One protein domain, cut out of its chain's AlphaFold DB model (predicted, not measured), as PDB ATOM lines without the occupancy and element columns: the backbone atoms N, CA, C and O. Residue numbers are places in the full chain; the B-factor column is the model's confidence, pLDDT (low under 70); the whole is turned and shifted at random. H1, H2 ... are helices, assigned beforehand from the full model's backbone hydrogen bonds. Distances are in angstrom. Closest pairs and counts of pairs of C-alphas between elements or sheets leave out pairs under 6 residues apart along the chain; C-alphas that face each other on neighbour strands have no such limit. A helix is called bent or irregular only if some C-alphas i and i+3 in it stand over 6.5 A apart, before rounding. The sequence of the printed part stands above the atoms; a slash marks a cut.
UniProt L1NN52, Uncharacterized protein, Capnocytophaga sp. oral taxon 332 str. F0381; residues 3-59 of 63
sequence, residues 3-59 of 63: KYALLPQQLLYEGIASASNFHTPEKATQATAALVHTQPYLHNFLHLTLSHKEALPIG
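AT A GLANCE: This is residues 3 to 59 of the 63 residues of an uncharacterized protein of Capnocytophaga sp. oral taxon 332 str. F0381 (UniProt L1NN52). The shape is an open, U-like frame: helix H1 stands at one end, a long strung-out link of residues 14 to 29 makes the base, and a loose arm of three short helices, H2, H3 and H4, makes the other end. No helix touches another, and residues 23 to 29 of the link stand free. The printed part has 57 residues with four named helices, in the order H1, H2, H3, H4 along the chain, and no named strand. The class is all helix, though under half of the residues, 27 of the 57, are in named elements. The whole is extended, with a radius of gyration of the C-alphas of 17.9 A, and it spans 48 by 24 by 16 A.

IN THESE COORDINATES: The longest helix is H1, residues 3 to 13, which runs 16.4 A from C-alpha 3 at (121.962, 121.834, 120.573) to C-alpha 13 at (124.767, 113.123, 106.965). H1 is neither bent nor irregular, but only just: C-alphas 4 and 7 are 6.1 A apart. H3, residues 39 to 46, is 10.6 A long and begins with C-alpha 39 at (91.885, 136.764, 126.708). H2 is residues 30 to 33, 5.0 A from first to last C-alpha. H4 is residues 52 to 55, 5.2 A long, and ends with C-alpha 55 at (105.246, 134.903, 135.431).

HOW THE PARTS SIT: H1 is apart from H2, H3 and H4. H2 and H3 are close but not clearly touching, with 1 pair of C-alphas within 8 A: the closest C-alphas, those of Ala 33 and Leu 42, are 7.6 A apart. The centres of H2 and H3 are 11.0 A apart. H4 is apart from both H2 and H3. In H3 every O i to N i+4 pair is within hydrogen-bond range, and in H1 5 of 7 are. H2 and H4 are too short for such a pair; the one O i to N i+3 pair in H2 is within range, and the one in H4 is not.

THE WHOLE: The two C-alphas farthest apart are those of Gly 15 and Ser 51, 48.3 A, while the first and last printed C-alphas, those of Lys 3 and Gly 59, are 20.4 A apart. The outline is only just a rod, at 48 by 24 by 16 A. The printed part has no cut. The link from H1 to H2, with 16 residues between them, is long; the links from H2 to H3 and from H3 to H4, with 5 residues each, are tight. The mean pLDDT of the printed part is 91.7, and residues 3 to 4 are under 70.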
ATOM      1  N   LYS A   3     122.268 123.242 120.240       57.56
ATOM      2  CA  LYS A   3     121.962 121.834 120.573       57.56
ATOM      3  C   LYS A   3     120.953 121.179 119.618       57.56
ATOM      4  O   LYS A   3     121.080 119.996 119.336       57.56
ATOM      5  N   TYR A   4     119.993 121.946 119.098       68.62
ATOM      6  CA  TYR A   4     118.936 121.419 118.227       68.62
ATOM      7  C   TYR A   4     119.304 121.404 116.741       68.62
ATOM      8  O   TYR A   4     118.598 120.778 115.963       68.62
ATOM      9  N   ALA A   5     120.395 122.065 116.340       78.44
ATOM     10  CA  ALA A   5     120.835 122.082 114.946       78.44
ATOM     11  C   ALA A   5     121.674 120.846 114.576       78.44
ATOM     12  O   ALA A   5     121.628 120.399 113.435       78.44
ATOM     13  N   LEU A   6     122.401 120.269 115.542       88.81
ATOM     14  CA  LEU A   6     123.319 119.150 115.295       88.81
ATOM     15  C   LEU A   6     122.595 117.835 114.982       88.81
ATOM     16  O   LEU A   6     123.052 117.076 114.138       88.81
ATOM     17  N   LEU A   7     121.455 117.573 115.627       89.44
ATOM     18  CA  LEU A   7     120.703 116.336 115.403       89.44
ATOM     19  C   LEU A   7     120.144 116.248 113.966       89.44
ATOM     20  O   LEU A   7     120.418 115.249 113.304       89.44
ATOM     21  N   PRO A   8     119.445 117.270 113.423       91.44
ATOM     22  CA  PRO A   8     119.041 117.275 112.016       91.44
ATOM     23  C   PRO A   8     120.218 117.118 111.047       91.44
ATOM     24  O   PRO A   8     120.117 116.370 110.081       91.44
ATOM     25  N   GLN A   9     121.344 117.787 111.322       91.81
ATOM     26  CA  GLN A   9     122.546 117.694 110.489       91.81
ATOM     27  C   GLN A   9     123.117 116.273 110.462       91.81
ATOM     28  O   GLN A   9     123.449 115.777 109.387       91.81
ATOM     29  N   GLN A  10     123.176 115.603 111.614       94.25
ATOM     30  CA  GLN A  10     123.663 114.229 111.706       94.25
ATOM     31  C   GLN A  10     122.755 113.249 110.954       94.25
ATOM     32  O   GLN A  10     123.246 112.415 110.200       94.25
ATOM     33  N   LEU A  11     121.432 113.384 111.093       94.81
ATOM     34  CA  LEU A  11     120.470 112.514 110.405       94.81
ATOM     35  C   LEU A  11     120.536 112.652 108.877       94.81
ATOM     36  O   LEU A  11     120.348 111.665 108.167       94.81
ATOM     37  N   LEU A  12     120.808 113.862 108.377       95.19
ATOM     38  CA  LEU A  12     121.045 114.108 106.953       95.19
ATOM     39  C   LEU A  12     122.373 113.492 106.493       95.19
ATOM     40  O   LEU A  12     122.416 112.861 105.441       95.19
ATOM     41  N   TYR A  13     123.442 113.661 107.278       96.06
ATOM     42  CA  TYR A  13     124.767 113.123 106.965       96.06
ATOM     43  C   TYR A  13     124.776 111.587 106.906       96.06
ATOM     44  O   TYR A  13     125.368 111.009 105.999       96.06
ATOM     45  N   GLU A  14     124.082 110.928 107.835       97.19
ATOM     46  CA  GLU A  14     123.958 109.464 107.885       97.19
ATOM     47  C   GLU A  14     122.932 108.906 106.882       97.19
ATOM     48  O   GLU A  14     122.791 107.691 106.756       97.19
ATOM     49  N   GLY A  15     122.201 109.769 106.167       95.94
ATOM     50  CA  GLY A  15     121.171 109.362 105.207       95.94
ATOM     51  C   GLY A  15     119.915 108.754 105.844       95.94
ATOM     52  O   GLY A  15     119.114 108.137 105.146       95.94
ATOM     53  N   ILE A  16     119.726 108.924 107.157       97.31
ATOM     54  CA  ILE A  16     118.561 108.424 107.907       97.31
ATOM     55  C   ILE A  16     117.309 109.251 107.590       97.31
ATOM     56  O   ILE A  16     116.193 108.733 107.598       97.31
ATOM     57  N   ALA A  17     117.489 110.541 107.305       95.94
ATOM     58  CA  ALA A  17     116.420 111.455 106.929       95.94
ATOM     59  C   ALA A  17     116.800 112.265 105.685       95.94
ATOM     60  O   ALA A  17     117.970 112.446 105.358       95.94
ATOM     61  N   SER A  18     115.786 112.798 105.017       95.25
ATOM     62  CA  SER A  18     115.908 113.760 103.923       95.25
ATOM     63  C   SER A  18     115.471 115.150 104.382       95.25
ATOM     64  O   SER A  18     114.744 115.290 105.366       95.25
ATOM     65  N   ALA A  19     115.858 116.195 103.646       91.50
ATOM     66  CA  ALA A  19     115.478 117.570 103.976       91.50
ATOM     67  C   ALA A  19     113.951 117.764 104.092       91.50
ATOM     68  O   ALA A  19     113.498 118.530 104.935       91.50
ATOM     69  N   SER A  20     113.151 117.025 103.313       95.19
ATOM     70  CA  SER A  20     111.684 117.081 103.362       95.19
ATOM     71  C   SER A  20     111.066 116.437 104.606       95.19
ATOM     72  O   SER A  20     109.875 116.611 104.841       95.19
ATOM     73  N   ASN A  21     111.839 115.691 105.403       93.25
ATOM     74  CA  ASN A  21     111.363 115.144 106.677       93.25
ATOM     75  C   ASN A  21     111.411 116.166 107.820       93.25
ATOM     76  O   ASN A  21     110.902 115.884 108.904       93.25
ATOM     77  N   PHE A  22     112.025 117.330 107.603       91.25
ATOM     78  CA  PHE A  22     112.136 118.372 108.613       91.25
ATOM     79  C   PHE A  22     111.147 119.499 108.334       91.25
ATOM     80  O   PHE A  22     111.030 119.992 107.214       91.25
ATOM     81  N   HIS A  23     110.469 119.947 109.388       89.75
ATOM     82  CA  HIS A  23     109.545 121.073 109.339       89.75
ATOM     83  C   HIS A  23     110.084 122.224 110.180       89.75
ATOM     84  O   HIS A  23     110.590 122.019 111.284       89.75
ATOM     85  N   THR A  24     109.959 123.444 109.659       86.62
ATOM     86  CA  THR A  24     110.264 124.654 110.427       86.62
ATOM     87  C   THR A  24     108.986 125.109 111.126       86.62
ATOM     88  O   THR A  24     107.964 125.237 110.454       86.62
ATOM     89  N   PRO A  25     109.002 125.332 112.451       89.75
ATOM     90  CA  PRO A  25     107.814 125.782 113.157       89.75
ATOM     91  C   PRO A  25     107.420 127.193 112.713       89.75
ATOM     92  O   PRO A  25     108.267 128.073 112.555       89.75
ATOM     93  N   GLU A  26     106.117 127.415 112.575       92.50
ATOM     94  CA  GLU A  26     105.545 128.737 112.343       92.50
ATOM     95  C   GLU A  26     105.113 129.383 113.661       92.50
ATOM     96  O   GLU A  26     104.883 128.714 114.673       92.50
ATOM     97  N   LYS A  27     104.995 130.715 113.665       92.38
ATOM     98  CA  LYS A  27     104.451 131.427 114.824       92.38
ATOM     99  C   LYS A  27     102.977 131.067 114.990       92.38
ATOM    100  O   LYS A  27     102.198 131.189 114.050       92.38
ATOM    101  N   ALA A  28     102.588 130.691 116.205       92.38
ATOM    102  CA  ALA A  28     101.186 130.488 116.535       92.38
ATOM    103  C   ALA A  28     100.388 131.793 116.383       92.38
ATOM    104  O   ALA A  28     100.875 132.883 116.700       92.38
ATOM    105  N   THR A  29      99.140 131.678 115.928       94.50
ATOM    106  CA  THR A  29      98.221 132.819 115.872       94.50
ATOM    107  C   THR A  29      97.635 133.108 117.255       94.50
ATOM    108  O   THR A  29      97.528 132.213 118.099       94.50
ATOM    109  N   GLN A  30      97.184 134.345 117.482       93.62
ATOM    110  CA  GLN A  30      96.465 134.688 118.714       93.62
ATOM    111  C   GLN A  30      95.177 133.865 118.871       93.62
ATOM    112  O   GLN A  30      94.854 133.451 119.978       93.62
ATOM    113  N   ALA A  31      94.482 133.570 117.765       94.94
ATOM    114  CA  ALA A  31      93.284 132.733 117.774       94.94
ATOM    115  C   ALA A  31      93.589 131.308 118.256       94.94
ATOM    116  O   ALA A  31      92.861 130.771 119.085       94.94
ATOM    117  N   THR A  32      94.698 130.720 117.797       95.81
ATOM    118  CA  THR A  32      95.161 129.407 118.266       95.81
ATOM    119  C   THR A  32      95.508 129.445 119.753       95.81
ATOM    120  O   THR A  32      95.103 128.557 120.498       95.81
ATOM    121  N   ALA A  33      96.214 130.483 120.207       94.50
ATOM    122  CA  ALA A  33      96.568 130.635 121.617       94.50
ATOM    123  C   ALA A  33      95.324 130.821 122.516       94.50
ATOM    124  O   ALA A  33      95.284 130.318 123.639       94.50
ATOM    125  N   ALA A  34      94.279 131.481 122.006       95.62
ATOM    126  CA  ALA A  34      93.010 131.705 122.703       95.62
ATOM    127  C   ALA A  34      92.160 130.439 122.899       95.62
ATOM    128  O   ALA A  34      91.204 130.473 123.670       95.62
ATOM    129  N   LEU A  35      92.507 129.320 122.253       96.81
ATOM    130  CA  LEU A  35      91.839 128.033 122.489       96.81
ATOM    131  C   LEU A  35      92.146 127.460 123.878       96.81
ATOM    132  O   LEU A  35      91.360 126.677 124.402       96.81
ATOM    133  N   VAL A  36      93.288 127.831 124.460       95.25
ATOM    134  CA  VAL A  36      93.785 127.279 125.733       95.25
ATOM    135  C   VAL A  36      93.981 128.341 126.814       95.25
ATOM    136  O   VAL A  36      94.035 128.008 127.996       95.25
ATOM    137  N   HIS A  37      94.064 129.619 126.436       93.69
ATOM    138  CA  HIS A  37      94.290 130.727 127.359       93.69
ATOM    139  C   HIS A  37      93.133 131.723 127.364       93.69
ATOM    140  O   HIS A  37      92.483 131.970 126.350       93.69
ATOM    141  N   THR A  38      92.915 132.359 128.515       95.00
ATOM    142  CA  THR A  38      91.944 133.449 128.628       95.00
ATOM    143  C   THR A  38      92.460 134.705 127.923       95.00
ATOM    144  O   THR A  38      93.663 134.972 127.889       95.00
ATOM    145  N   GLN A  39      91.539 135.510 127.386       94.56
ATOM    146  CA  GLN A  39      91.885 136.764 126.708       94.56
ATOM    147  C   GLN A  39      92.700 137.732 127.588       94.56
ATOM    148  O   GLN A  39      93.700 138.255 127.095       94.56
ATOM    149  N   PRO A  40      92.372 137.939 128.886       94.81
ATOM    150  CA  PRO A  40      93.173 138.809 129.750       94.81
ATOM    151  C   PRO A  40      94.616 138.320 129.918       94.81
ATOM    152  O   PRO A  40      95.547 139.115 129.839       94.81
ATOM    153  N   TYR A  41      94.811 137.009 130.095       93.19
ATOM    154  CA  TYR A  41      96.147 136.435 130.234       93.19
ATOM    155  C   TYR A  41      96.963 136.589 128.947       93.19
ATOM    156  O   TYR A  41      98.116 137.008 129.003       93.19
ATOM    157  N   LEU A  42      96.368 136.298 127.782       94.31
ATOM    158  CA  LEU A  42      97.052 136.458 126.495       94.31
ATOM    159  C   LEU A  42      97.468 137.896 126.234       94.31
ATOM    160  O   LEU A  42      98.594 138.124 125.800       94.31
ATOM    161  N   HIS A  43      96.582 138.852 126.511       94.44
ATOM    162  CA  HIS A  43      96.904 140.267 126.399       94.44
ATOM    163  C   HIS A  43      98.119 140.609 127.269       94.44
ATOM    164  O   HIS A  43      99.129 141.081 126.749       94.44
ATOM    165  N   ASN A  44      98.076 140.277 128.561       94.19
ATOM    166  CA  ASN A  44      99.176 140.584 129.474       94.19
ATOM    167  C   ASN A  44     100.486 139.902 129.062       94.19
ATOM    168  O   ASN A  44     101.546 140.522 129.078       94.19
ATOM    169  N   PHE A  45     100.421 138.641 128.636       93.44
ATOM    170  CA  PHE A  45     101.591 137.901 128.175       93.44
ATOM    171  C   PHE A  45     102.223 138.533 126.929       93.44
ATOM    172  O   PHE A  45     103.440 138.709 126.893       93.44
ATOM    173  N   LEU A  46     101.413 138.910 125.933       92.31
ATOM    174  CA  LEU A  46     101.882 139.523 124.685       92.31
ATOM    175  C   LEU A  46     102.415 140.947 124.879       92.31
ATOM    176  O   LEU A  46     103.323 141.353 124.157       92.31
ATOM    177  N   HIS A  47     101.867 141.691 125.840       93.25
ATOM    178  CA  HIS A  47     102.291 143.055 126.164       93.25
ATOM    179  C   HIS A  47     103.388 143.127 127.230       93.25
ATOM    180  O   HIS A  47     103.818 144.224 127.576       93.25
ATOM    181  N   LEU A  48     103.882 141.977 127.698       92.56
ATOM    182  CA  LEU A  48     104.906 141.871 128.736       92.56
ATOM    183  C   LEU A  48     104.488 142.498 130.081       92.56
ATOM    184  O   LEU A  48     105.306 143.069 130.794       92.56
ATOM    185  N   THR A  49     103.202 142.405 130.424       94.12
ATOM    186  CA  THR A  49     102.603 142.991 131.633       94.12
ATOM    187  C   THR A  49     102.056 141.936 132.594       94.12
ATOM    188  O   THR A  49     101.156 142.229 133.385       94.12
ATOM    189  N   LEU A  50     102.553 140.694 132.537       93.19
ATOM    190  CA  LEU A  50     102.195 139.694 133.543       93.19
ATOM    191  C   LEU A  50     102.664 140.134 134.927       93.19
ATOM    192  O   LEU A  50     103.774 140.638 135.108       93.19
ATOM    193  N   SER A  51     101.838 139.879 135.937       91.25
ATOM    194  CA  SER A  51     102.271 140.053 137.316       91.25
ATOM    195  C   SER A  51     103.365 139.041 137.669       91.25
ATOM    196  O   SER A  51     103.437 137.937 137.124       91.25
ATOM    197  N   HIS A  52     104.175 139.362 138.678       89.88
ATOM    198  CA  HIS A  52     105.199 138.444 139.188       89.88
ATOM    199  C   HIS A  52     104.623 137.068 139.589       89.88
ATOM    200  O   HIS A  52     105.272 136.040 139.408       89.88
ATOM    201  N   LYS A  53     103.382 137.029 140.098       90.06
ATOM    202  CA  LYS A  53     102.683 135.775 140.428       90.06
ATOM    203  C   LYS A  53     102.352 134.933 139.194       90.06
ATOM    204  O   LYS A  53     102.376 133.714 139.299       90.06
ATOM    205  N   GLU A  54     102.026 135.560 138.069       89.81
ATOM    206  CA  GLU A  54     101.669 134.870 136.822       89.81
ATOM    207  C   GLU A  54     102.901 134.442 136.021       89.81
ATOM    208  O   GLU A  54     102.867 133.427 135.331       89.81
ATOM    209  N   ALA A  55     104.000 135.189 136.130       91.12
ATOM    210  CA  ALA A  55     105.246 134.903 135.431       91.12
ATOM    211  C   ALA A  55     106.050 133.747 136.063       91.12
ATOM    212  O   ALA A  55     106.742 133.003 135.363       91.12
ATOM    213  N   LEU A  56     105.950 133.567 137.387       89.44
ATOM    214  CA  LEU A  56     106.710 132.551 138.125       89.44
ATOM    215  C   LEU A  56     106.413 131.105 137.662       89.44
ATOM    216  O   LEU A  56     107.370 130.374 137.405       89.44
ATOM    217  N   PRO A  57     105.142 130.670 137.498       90.00
ATOM    218  CA  PRO A  57     104.820 129.299 137.096       90.00
ATOM    219  C   PRO A  57     105.320 128.925 135.698       90.00
ATOM    220  O   PRO A  57     105.623 127.760 135.454       90.00
ATOM    221  N   ILE A  58     105.417 129.897 134.784       90.50
ATOM    222  CA  ILE A  58     105.899 129.670 133.413       90.50
ATOM    223  C   ILE A  58     107.424 129.790 133.290       90.50
ATOM    224  O   ILE A  58     107.970 129.564 132.213       90.50
ATOM    225  N   GLY A  59     108.123 130.161 134.372       88.81
ATOM    226  CA  GLY A  59     109.574 130.359 134.367       88.81
ATOM    227  C   GLY A  59     110.039 131.499 133.455       88.81
ATOM    228  O   GLY A  59     111.211 131.545 133.086       88.81
TER     229      GLY A  59